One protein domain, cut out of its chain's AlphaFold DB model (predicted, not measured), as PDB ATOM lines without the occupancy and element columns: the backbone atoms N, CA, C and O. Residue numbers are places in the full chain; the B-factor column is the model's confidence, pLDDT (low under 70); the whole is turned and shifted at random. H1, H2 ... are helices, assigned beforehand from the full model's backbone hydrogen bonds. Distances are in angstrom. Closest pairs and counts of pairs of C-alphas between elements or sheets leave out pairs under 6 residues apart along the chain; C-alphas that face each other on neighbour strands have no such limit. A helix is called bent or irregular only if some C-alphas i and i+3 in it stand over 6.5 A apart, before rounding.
ATOM      1  N   ILE A  27       3.409   7.179  23.317       78.94
ATOM      2  CA  ILE A  27       4.420   7.991  24.009       78.94
ATOM      3  C   ILE A  27       3.864   9.355  24.421       78.94
ATOM      4  O   ILE A  27       4.116   9.802  25.533       78.94
ATOM      5  N   GLN A  28       3.116  10.038  23.552       81.81
ATOM      6  CA  GLN A  28       2.528  11.337  23.879       81.81
ATOM      7  C   GLN A  28       1.434  11.191  24.941       81.81
ATOM      8  O   GLN A  28       1.307  12.042  25.822       81.81
ATOM      9  N   ARG A  29       0.670  10.093  24.899       85.38
ATOM     10  CA  ARG A  29      -0.305   9.757  25.941       85.38
ATOM     11  C   ARG A  29       0.393   9.440  27.266       85.38
ATOM     12  O   ARG A  29       0.007   9.995  28.291       85.38
ATOM     13  N   LEU A  30       1.466   8.650  27.231       88.06
ATOM     14  CA  LEU A  30       2.323   8.374  28.384       88.06
ATOM     15  C   LEU A  30       2.945   9.659  28.947       88.06
ATOM     16  O   LEU A  30       2.928   9.853  30.158       88.06
ATOM     17  N   TYR A  31       3.417  10.568  28.092       89.75
ATOM     18  CA  TYR A  31       3.949  11.872  28.492       89.75
ATOM     19  C   TYR A  31       2.901  12.730  29.193       89.75
ATOM     20  O   TYR A  31       3.190  13.282  30.250       89.75
ATOM     21  N   LYS A  32       1.674  12.808  28.665       90.00
ATOM     22  CA  LYS A  32       0.579  13.551  29.309       90.00
ATOM     23  C   LYS A  32       0.245  12.988  30.692       90.00
ATOM     24  O   LYS A  32       0.169  13.754  31.646       90.00
ATOM     25  N   VAL A  33       0.098  11.666  30.808       92.25
ATOM     26  CA  VAL A  33      -0.226  11.007  32.085       92.25
ATOM     27  C   VAL A  33       0.920  11.164  33.088       92.25
ATOM     28  O   VAL A  33       0.690  11.582  34.219       92.25
ATOM     29  N   ALA A  34       2.164  10.907  32.681       92.75
ATOM     30  CA  ALA A  34       3.333  11.063  33.546       92.75
ATOM     31  C   ALA A  34       3.558  12.527  33.958       92.75
ATOM     32  O   ALA A  34       3.881  12.795  35.112       92.75
ATOM     33  N   SER A  35       3.340  13.484  33.051       92.56
ATOM     34  CA  SER A  35       3.422  14.915  33.356       92.56
ATOM     35  C   SER A  35       2.354  15.324  34.369       92.56
ATOM     36  O   SER A  35       2.682  16.004  35.339       92.56
ATOM     37  N   ALA A  36       1.114  14.852  34.204       92.69
ATOM     38  CA  ALA A  36       0.043  15.090  35.166       92.69
ATOM     39  C   ALA A  36       0.378  14.507  36.546       92.69
ATOM     40  O   ALA A  36       0.179  15.192  37.538       92.69
ATOM     41  N   ILE A  37       0.959  13.302  36.618       92.81
ATOM     42  CA  ILE A  37       1.406  12.689  37.883       92.81
ATOM     43  C   ILE A  37       2.503  13.526  38.557       92.81
ATOM     44  O   ILE A  37       2.427  13.771  39.756       92.81
ATOM     45  N   VAL A  38       3.518  13.966  37.806       92.06
ATOM     46  CA  VAL A  38       4.660  14.726  38.353       92.06
ATOM     47  C   VAL A  38       4.246  16.110  38.860       92.06
ATOM     48  O   VAL A  38       4.806  16.586  39.844       92.06
ATOM     49  N   HIS A  39       3.280  16.755  38.205       90.25
ATOM     50  CA  HIS A  39       2.816  18.097  38.574       90.25
ATOM     51  C   HIS A  39       1.583  18.088  39.489       90.25
ATOM     52  O   HIS A  39       1.161  19.154  39.945       90.25
ATOM     53  N   LEU A  40       1.005  16.917  39.777       91.00
ATOM     54  CA  LEU A  40      -0.113  16.805  40.703       91.00
ATOM     55  C   LEU A  40       0.340  17.221  42.105       91.00
ATOM     56  O   LEU A  40       1.319  16.711  42.647       91.00
ATOM     57  N   SER A  41      -0.402  18.137  42.716       90.44
ATOM     58  CA  SER A  41      -0.166  18.571  44.088       90.44
ATOM     59  C   SER A  41      -1.497  18.863  44.763       90.44
ATOM     60  O   SER A  41      -2.433  19.313  44.110       90.44
ATOM     61  N   GLN A  42      -1.590  18.569  46.060       85.81
ATOM     62  CA  GLN A  42      -2.845  18.724  46.792       85.81
ATOM     63  C   GLN A  42      -3.271  20.197  46.876       85.81
ATOM     64  O   GLN A  42      -4.429  20.483  46.624       85.81
ATOM     65  N   GLN A  43      -2.340  21.120  47.153       88.50
ATOM     66  CA  GLN A  43      -2.598  22.567  47.275       88.50
ATOM     67  C   GLN A  43      -3.937  22.864  47.982       88.50
ATOM     68  O   GLN A  43      -4.122  22.428  49.116       88.50
ATOM     69  N   ASP A  44      -4.856  23.553  47.301       85.62
ATOM     70  CA  ASP A  44      -6.169  23.962  47.803       85.62
ATOM     71  C   ASP A  44      -7.277  22.910  47.565       85.62
ATOM     72  O   ASP A  44      -8.446  23.164  47.859       85.62
ATOM     73  N   LEU A  45      -6.945  21.731  47.020       89.38
ATOM     74  CA  LEU A  45      -7.899  20.640  46.801       89.38
ATOM     75  C   LEU A  45      -8.223  19.933  48.119       89.38
ATOM     76  O   LEU A  45      -7.339  19.601  48.920       89.38
ATOM     77  N   ASP A  46      -9.500  19.605  48.307       93.06
ATOM     78  CA  ASP A  46      -9.897  18.716  49.388       93.06
ATOM     79  C   ASP A  46      -9.295  17.313  49.187       93.06
ATOM     80  O   ASP A  46      -8.998  16.861  48.074       93.06
ATOM     81  N   LEU A  47      -9.107  16.606  50.302       89.62
ATOM     82  CA  LEU A  47      -8.423  15.316  50.312       89.62
ATOM     83  C   LEU A  47      -9.123  14.265  49.435       89.62
ATOM     84  O   LEU A  47      -8.446  13.434  48.830       89.62
ATOM     85  N   SER A  48     -10.457  14.294  49.346       91.88
ATOM     86  CA  SER A  48     -11.219  13.309  48.574       91.88
ATOM     87  C   SER A  48     -11.034  13.510  47.070       91.88
ATOM     88  O   SER A  48     -10.762  12.547  46.348       91.88
ATOM     89  N   THR A  49     -11.046  14.765  46.617       91.81
ATOM     90  CA  THR A  49     -10.770  15.134  45.225       91.81
ATOM     91  C   THR A  49      -9.333  14.795  44.833       91.81
ATOM     92  O   THR A  49      -9.106  14.208  43.774       91.81
ATOM     93  N   TYR A  50      -8.358  15.083  45.701       93.62
ATOM     94  CA  TYR A  50      -6.952  14.753  45.447       93.62
ATOM     95  C   TYR A  50      -6.717  13.238  45.308       93.62
ATOM     96  O   TYR A  50      -6.074  12.788  44.358       93.62
ATOM     97  N   ILE A  51      -7.291  12.428  46.207       92.50
ATOM     98  CA  ILE A  51      -7.198  10.960  46.130       92.50
ATOM     99  C   ILE A  51      -7.890  10.432  44.864       92.50
ATOM    100  O   ILE A  51      -7.340   9.558  44.190       92.50
ATOM    101  N   GLY A  52      -9.054  10.983  44.502       93.00
ATOM    102  CA  GLY A  52      -9.762  10.626  43.270       93.00
ATOM    103  C   GLY A  52      -8.931  10.895  42.011       93.00
ATOM    104  O   GLY A  52      -8.861  10.047  41.118       93.00
ATOM    105  N   GLN A  53      -8.222  12.028  41.964       92.44
ATOM    106  CA  GLN A  53      -7.311  12.356  40.864       92.44
ATOM    107  C   GLN A  53      -6.128  11.377  40.776       92.44
ATOM    108  O   GLN A  53      -5.804  10.921  39.677       92.44
ATOM    109  N   ILE A  54      -5.528  10.984  41.907       92.69
ATOM    110  CA  ILE A  54      -4.468   9.959  41.936       92.69
ATOM    111  C   ILE A  54      -4.986   8.614  41.414       92.69
ATOM    112  O   ILE A  54      -4.317   7.974  40.601       92.69
ATOM    113  N   ALA A  55      -6.168   8.180  41.859       92.12
ATOM    114  CA  ALA A  55      -6.759   6.911  41.435       92.12
ATOM    115  C   ALA A  55      -7.024   6.887  39.920       92.12
ATOM    116  O   ALA A  55      -6.608   5.948  39.239       92.12
ATOM    117  N   SER A  56      -7.604   7.962  39.376       93.44
ATOM    118  CA  SER A  56      -7.817   8.120  37.932       93.44
ATOM    119  C   SER A  56      -6.497   8.098  37.148       93.44
ATOM    120  O   SER A  56      -6.382   7.421  36.127       93.44
ATOM    121  N   LEU A  57      -5.467   8.809  37.620       93.19
ATOM    122  CA  LEU A  57      -4.157   8.818  36.959       93.19
ATOM    123  C   LEU A  57      -3.471   7.446  36.999       93.19
ATOM    124  O   LEU A  57      -2.827   7.067  36.021       93.19
ATOM    125  N   LYS A  58      -3.641   6.674  38.080       91.69
ATOM    126  CA  LYS A  58      -3.142   5.294  38.185       91.69
ATOM    127  C   LYS A  58      -3.755   4.389  37.113       91.69
ATOM    128  O   LYS A  58      -3.024   3.647  36.462       91.69
ATOM    129  N   GLU A  59      -5.068   4.449  36.905       91.50
ATOM    130  CA  GLU A  59      -5.747   3.645  35.876       91.50
ATOM    131  C   GLU A  59      -5.318   4.044  34.460       91.50
ATOM    132  O   GLU A  59      -5.002   3.188  33.625       91.50
ATOM    133  N   GLN A  60      -5.217   5.350  34.200       90.56
ATOM    134  CA  GLN A  60      -4.719   5.856  32.922       90.56
ATOM    135  C   GLN A  60      -3.272   5.424  32.664       90.56
ATOM    136  O   GLN A  60      -2.945   5.057  31.536       90.56
ATOM    137  N   PHE A  61      -2.423   5.413  33.697       91.06
ATOM    138  CA  PHE A  61      -1.040   4.952  33.602       91.06
ATOM    139  C   PHE A  61      -0.958   3.462  33.259       91.06
ATOM    140  O   PHE A  61      -0.254   3.090  32.326       91.06
ATOM    141  N   LEU A  62      -1.729   2.615  33.945       88.81
ATOM    142  CA  LEU A  62      -1.773   1.174  33.664       88.81
ATOM    143  C   LEU A  62      -2.323   0.859  32.265       88.81
ATOM    144  O   LEU A  62      -1.966  -0.162  31.685       88.81
ATOM    145  N   THR A  63      -3.141   1.747  31.695       87.44
ATOM    146  CA  THR A  63      -3.633   1.612  30.314       87.44
ATOM    147  C   THR A  63      -2.523   1.842  29.283       87.44
ATOM    148  O   THR A  63      -2.480   1.154  28.266       87.44
ATOM    149  N   VAL A  64      -1.626   2.805  29.522       86.31
ATOM    150  CA  VAL A  64      -0.504   3.114  28.609       86.31
ATOM    151  C   VAL A  64       0.750   2.279  28.885       86.31
ATOM    152  O   VAL A  64       1.607   2.149  28.017       86.31
ATOM    153  N   MET A  65       0.859   1.712  30.088       86.25
ATOM    154  CA  MET A  65       1.958   0.866  30.556       86.25
ATOM    155  C   MET A  65       1.382  -0.378  31.262       86.25
ATOM    156  O   MET A  65       1.393  -0.446  32.495       86.25
ATOM    157  N   PRO A  66       0.841  -1.354  30.508       85.50
ATOM    158  CA  PRO A  66       0.225  -2.545  31.086       85.50
ATOM    159  C   PRO A  66       1.264  -3.480  31.708       85.50
ATOM    160  O   PRO A  66       2.384  -3.603  31.212       85.50
ATOM    161  N   LEU A  67       0.874  -4.190  32.767       84.00
ATOM    162  CA  LEU A  67       1.706  -5.232  33.366       84.00
ATOM    163  C   LEU A  67       1.894  -6.382  32.370       84.00
ATOM    164  O   LEU A  67       0.923  -6.913  31.837       84.00
ATOM    165  N   THR A  68       3.143  -6.779  32.144       83.12
ATOM    166  CA  THR A  68       3.500  -7.895  31.261       83.12
ATOM    167  C   THR A  68       4.412  -8.878  31.995       83.12
ATOM    168  O   THR A  68       5.298  -8.429  32.725       83.12
ATOM    169  N   PRO A  69       4.219 -10.202  31.851       83.12
ATOM    170  CA  PRO A  69       5.135 -11.205  32.392       83.12
ATOM    171  C   PRO A  69       6.415 -11.357  31.549       83.12
ATOM    172  O   PRO A  69       7.355 -12.014  31.989       83.12
ATOM    173  N   ASP A  70       6.464 -10.762  30.351       89.81
ATOM    174  CA  ASP A  70       7.624 -10.823  29.465       89.81
ATOM    175  C   ASP A  70       8.715  -9.830  29.897       89.81
ATOM    176  O   ASP A  70       8.514  -8.613  29.909       89.81
ATOM    177  N   VAL A  71       9.895 -10.354  30.233       80.81
ATOM    178  CA  VAL A  71      11.026  -9.566  30.751       80.81
ATOM    179  C   VAL A  71      11.556  -8.564  29.713       80.81
ATOM    180  O   VAL A  71      11.968  -7.462  30.079       80.81
ATOM    181  N   GLY A  72      11.519  -8.894  28.417       78.62
ATOM    182  CA  GLY A  72      11.968  -7.993  27.349       78.62
ATOM    183  C   GLY A  72      11.014  -6.814  27.137       78.62
ATOM    184  O   GLY A  72      11.439  -5.664  26.981       78.62
ATOM    185  N   ALA A  73       9.712  -7.078  27.208       76.00
ATOM    186  CA  ALA A  73       8.664  -6.073  27.164       76.00
ATOM    187  C   ALA A  73       8.705  -5.169  28.408       76.00
ATOM    188  O   ALA A  73       8.577  -3.953  28.261       76.00
ATOM    189  N   GLN A  74       8.972  -5.723  29.601       77.50
ATOM    190  CA  GLN A  74       9.190  -4.940  30.826       77.50
ATOM    191  C   GLN A  74      10.382  -3.986  30.688       77.50
ATOM    192  O   GLN A  74      10.261  -2.804  31.007       77.50
ATOM    193  N   GLN A  75      11.518  -4.465  30.169       76.19
ATOM    194  CA  GLN A  75      12.699  -3.623  29.956       76.19
ATOM    195  C   GLN A  75      12.390  -2.461  28.998       76.19
ATOM    196  O   GLN A  75      12.678  -1.304  29.296       76.19
ATOM    197  N   THR A  76      11.697  -2.756  27.896       78.88
ATOM    198  CA  THR A  76      11.273  -1.748  26.913       78.88
ATOM    199  C   THR A  76      10.309  -0.717  27.519       78.88
ATOM    200  O   THR A  76      10.367   0.468  27.184       78.88
ATOM    201  N   GLN A  77       9.403  -1.143  28.404       82.88
ATOM    202  CA  GLN A  77       8.487  -0.253  29.125       82.88
ATOM    203  C   GLN A  77       9.228   0.660  30.113       82.88
ATOM    204  O   GLN A  77       8.938   1.856  30.170       82.88
ATOM    205  N   LEU A  78      10.209   0.131  30.850       82.50
ATOM    206  CA  LEU A  78      11.038   0.925  31.761       82.50
ATOM    207  C   LEU A  78      11.827   1.997  31.007       82.50
ATOM    208  O   LEU A  78      11.781   3.167  31.390       82.50
ATOM    209  N   ASP A  79      12.471   1.634  29.897       80.62
ATOM    210  CA  ASP A  79      13.237   2.582  29.083       80.62
ATOM    211  C   ASP A  79      12.341   3.709  28.540       80.62
ATOM    212  O   ASP A  79      12.683   4.892  28.632       80.62
ATOM    213  N   LYS A  80      11.134   3.364  28.067       82.06
ATOM    214  CA  LYS A  80      10.107   4.333  27.642       82.06
ATOM    215  C   LYS A  80       9.701   5.286  28.765       82.06
ATOM    216  O   LYS A  80       9.564   6.489  28.534       82.06
ATOM    217  N   PHE A  81       9.504   4.768  29.973       87.19
ATOM    218  CA  PHE A  81       9.088   5.564  31.123       87.19
ATOM    219  C   PHE A  81      10.161   6.573  31.547       87.19
ATOM    220  O   PHE A  81       9.872   7.763  31.683       87.19
ATOM    221  N   PHE A  82      11.415   6.136  31.682       85.19
ATOM    222  CA  PHE A  82      12.525   7.029  32.034       85.19
ATOM    223  C   PHE A  82      12.833   8.054  30.936       85.19
ATOM    224  O   PHE A  82      13.204   9.194  31.236       85.19
ATOM    225  N   MET A  83      12.617   7.699  29.666       86.06
ATOM    226  CA  MET A  83      12.709   8.644  28.552       86.06
ATOM    227  C   MET A  83      11.681   9.769  28.712       86.06
ATOM    228  O   MET A  83      12.036  10.946  28.649       86.06
ATOM    229  N   VAL A  84      10.419   9.429  28.982       87.94
ATOM    230  CA  VAL A  84       9.350  10.410  29.210       87.94
ATOM    231  C   VAL A  84       9.637  11.299  30.424       87.94
ATOM    232  O   VAL A  84       9.468  12.514  30.331       87.94
ATOM    233  N   LEU A  85      10.134  10.741  31.532       87.94
ATOM    234  CA  LEU A  85      10.542  11.534  32.699       87.94
ATOM    235  C   LEU A  85      11.659  12.530  32.365       87.94
ATOM    236  O   LEU A  85      11.608  13.684  32.793       87.94
ATOM    237  N   THR A  86      12.629  12.111  31.549       86.06
ATOM    238  CA  THR A  86      13.700  12.990  31.058       86.06
ATOM    239  C   THR A  86      13.118  14.155  30.259       86.06
ATOM    240  O   THR A  86      13.514  15.297  30.480       86.06
ATOM    241  N   LEU A  87      12.143  13.890  29.381       86.38
ATOM    242  CA  LEU A  87      11.462  14.917  28.589       86.38
ATOM    243  C   LEU A  87      10.664  15.904  29.455       86.38
ATOM    244  O   LEU A  87      10.695  17.102  29.178       86.38
ATOM    245  N   ILE A  88       9.982  15.426  30.502       88.69
ATOM    246  CA  ILE A  88       9.225  16.272  31.442       88.69
ATOM    247  C   ILE A  88      10.160  17.252  32.166       88.69
ATOM    248  O   ILE A  88       9.817  18.421  32.322       88.69
ATOM    249  N   GLY A  89      11.352  16.794  32.559       84.38
ATOM    250  CA  GLY A  89      12.350  17.606  33.260       84.38
ATOM    251  C   GLY A  89      13.146  18.580  32.382       84.38
ATOM    252  O   GLY A  89      13.994  19.307  32.906       84.38
ATOM    253  N   LEU A  90      12.929  18.607  31.063       85.38
ATOM    254  CA  LEU A  90      13.637  19.538  30.183       85.38
ATOM    255  C   LEU A  90      13.212  20.986  30.454       85.38
ATOM    256  O   LEU A  90      12.047  21.291  30.715       85.38
ATOM    257  N   ARG A  91      14.169  21.904  30.317       79.50
ATOM    258  CA  ARG A  91      13.897  23.343  30.359       79.50
ATOM    259  C   ARG A  91      13.029  23.783  29.160       79.50
ATOM    260  O   ARG A  91      13.080  23.125  28.115       79.50
ATOM    261  N   PRO A  92      12.288  24.904  29.268       77.94
ATOM    262  CA  PRO A  92      11.451  25.418  28.176       77.94
ATOM    263  C   PRO A  92      12.217  25.727  26.878       77.94
ATOM    264  O   PRO A  92      11.681  25.554  25.792       77.94
ATOM    265  N   ASP A  93      13.504  26.093  26.947       77.31
ATOM    266  CA  ASP A  93      14.337  26.350  25.757       77.31
ATOM    267  C   ASP A  93      14.567  25.106  24.876       77.31
ATOM    268  O   ASP A  93      15.016  25.225  23.737       77.31
ATOM    269  N   LEU A  94      14.247  23.912  25.385       79.06
ATOM    270  CA  LEU A  94      14.372  22.630  24.687       79.06
ATOM    271  C   LEU A  94      13.009  22.032  24.293       79.06
ATOM    272  O   LEU A  94      12.946  20.876  23.870       79.06
ATOM    273  N   GLU A  95      11.924  22.800  24.413       79.06
ATOM    274  CA  GLU A  95      10.568  22.406  24.009       79.06
ATOM    275  C   GLU A  95      10.476  21.949  22.535       79.06
ATOM    276  O   GLU A  95       9.933  20.870  22.302       79.06
ATOM    277  N   PRO A  96      11.138  22.595  21.547       78.94
ATOM    278  CA  PRO A  96      11.108  22.114  20.160       78.94
ATOM    279  C   PRO A  96      11.700  20.708  19.977       78.94
ATOM    280  O   PRO A  96      11.248  19.935  19.133       78.94
ATOM    281  N   ILE A  97      12.717  20.353  20.774       77.75
ATOM    282  CA  ILE A  97      13.344  19.022  20.744       77.75
ATOM    283  C   ILE A  97      12.415  17.994  21.399       77.75
ATOM    284  O   ILE A  97      12.310  16.863  20.924       77.75
ATOM    285  N   ARG A  98      11.719  18.392  22.469       83.56
ATOM    286  CA  ARG A  98      10.710  17.571  23.143       83.56
ATOM    287  C   ARG A  98       9.575  17.212  22.191       83.56
ATOM    288  O   ARG A  98       9.288  16.029  22.034       83.56
ATOM    289  N   ASP A  99       9.008  18.198  21.507       81.19
ATOM    290  CA  ASP A  99       7.906  17.989  20.564       81.19
ATOM    291  C   ASP A  99       8.335  17.158  19.356       81.19
ATOM    292  O   ASP A  99       7.597  16.283  18.907       81.19
ATOM    293  N   GLN A 100       9.570  17.341  18.877       78.69
ATOM    294  CA  GLN A 100      10.133  16.501  17.822       78.69
ATOM    295  C   GLN A 100      10.254  15.027  18.248       78.69
ATOM    296  O   GLN A 100      10.031  14.128  17.437       78.69
ATOM    297  N   ILE A 101      10.625  14.758  19.504       77.62
ATOM    298  CA  ILE A 101      10.734  13.392  20.034       77.62
ATOM    299  C   ILE A 101       9.340  12.792  20.251       77.62
ATOM    300  O   ILE A 101       9.089  11.670  19.812       77.62
ATOM    301  N   LEU A 102       8.422  13.548  20.859       79.81
ATOM    302  CA  LEU A 102       7.038  13.127  21.086       79.81
ATOM    303  C   LEU A 102       6.231  12.990  19.785       79.81
ATOM    304  O   LEU A 102       5.228  12.290  19.773       79.81
ATOM    305  N   GLY A 103       6.637  13.649  18.700       71.19
ATOM    306  CA  GLY A 103       6.025  13.529  17.374       71.19
ATOM    307  C   GLY A 103       6.664  12.465  16.477       71.19
ATOM    308  O   GLY A 103       6.219  12.277  15.346       71.19
ATOM    309  N   SER A 104       7.720  11.785  16.937       68.94
ATOM    310  CA  SER A 104       8.421  10.788  16.123       68.94
ATOM    311  C   SER A 104       7.675   9.450  16.070       68.94
ATOM    312  O   SER A 104       7.108   8.988  17.057       68.94
ATOM    313  N   SER A 105       7.684   8.804  14.901       57.25
ATOM    314  CA  SER A 105       6.983   7.534  14.644       57.25
ATOM    315  C   SER A 105       7.625   6.315  15.316       57.25
ATOM    316  O   SER A 105       7.016   5.250  15.357       57.25
ATOM    317  N   SER A 106       8.851   6.456  15.822       58.81
ATOM    318  CA  SER A 106       9.626   5.411  16.494       58.81
ATOM    319  C   SER A 106      10.142   5.939  17.825       58.81
ATOM    320  O   SER A 106      10.786   6.987  17.843       58.81
ATOM    321  N   VAL A 107       9.918   5.198  18.913       61.72
ATOM    322  CA  VAL A 107      10.448   5.526  20.244       61.72
ATOM    323  C   VAL A 107      11.985   5.494  20.171       61.72
ATOM    324  O   VAL A 107      12.536   4.419  19.932       61.72
ATOM    325  N   PRO A 108      12.696   6.621  20.339       65.44
ATOM    326  CA  PRO A 108      14.152   6.592  20.425       65.44
ATOM    327  C   PRO A 108      14.594   5.910  21.725       65.44
ATOM    328  O   PRO A 108      13.906   5.998  22.742       65.44
ATOM    329  N   SER A 109      15.756   5.256  21.707       67.12
ATOM    330  CA  SER A 109      16.374   4.780  22.947       67.12
ATOM    331  C   SER A 109      16.717   5.958  23.869       67.12
ATOM    332  O   SER A 109      16.860   7.101  23.419       67.12
ATOM    333  N   LEU A 110      16.888   5.692  25.166       67.75
ATOM    334  CA  LEU A 110      17.375   6.700  26.114       67.75
ATOM    335  C   LEU A 110      18.705   7.322  25.653       67.75
ATOM    336  O   LEU A 110      18.862   8.544  25.696       67.75
ATOM    337  N   ASP A 111      19.612   6.501  25.124       68.94
ATOM    338  CA  ASP A 111      20.900   6.941  24.584       68.94
ATOM    339  C   ASP A 111      20.743   7.853  23.358       68.94
ATOM    340  O   ASP A 111      21.445   8.862  23.238       68.94
TER     341      ASP A 111
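Overview. This is residues 27 to 111 of the 502 residues of a protein of Vitis vinifera (UniProt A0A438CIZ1). A helical hairpin of H1 and H2 meets a second long helix, H3, roughly as a T: H1 touches H3 at residues 80 to 88, and H4 folds back near that same part of H3. The turn of the hairpin sticks out with residues 43 to 49, of which 47 to 49 belong to H2. The printed part has 85 residues with four named helices, H1 to H4 in chain order, and no named strand; its class is all helix. It is flat, spanning 41 by 39 by 17 A, and only just loose, close to compact, with a radius of gyration of the C-alphas of 14.5 A.

Arrangement. Start with H2, residues 47 to 64. It touches H1, residues 27 to 39, in a hairpin with a shallow tilt of 23 degrees, opposite ways; look for their closest C-alphas, Leu 30 and Val 64, 6.0 A apart. H1 touches H3, residues 71 to 88, with residues 80 to 88 of H3 alone, at a steep tilt of 60 degrees; the closest C-alphas, Tyr 31 and Val 84, are 5.6 A apart. H4, residues 92 to 102, is close to H3 but not clearly touching, the closest C-alphas, Leu 87 and Arg 98, being 6.1 A apart. H2 is apart from H3 and H4. Every O i to N i+4 pair is within hydrogen-bond range in H1, H2 and H3, but 5 of 7 in H4.

Along the chain. Find C-alpha 47 at (-8.423, 15.316, 50.312); from there H2 runs 26.1 A to Val 64. H3 runs 25.9 A from C-alpha 71 at (11.026, -9.566, 30.751). H1 measures 17.8 A. H4 is irregular, with C-alphas 93 and 96 being 7.7 A apart, and it ends with C-alpha 102 at (7.038, 13.127, 21.086).

Size, cuts and confidence. The C-alphas farthest apart, Asp 44 and Gly 72, are 42.1 A apart. The printed part has no cut and no long link. Look at residues 104 to 111 for pLDDT under 70.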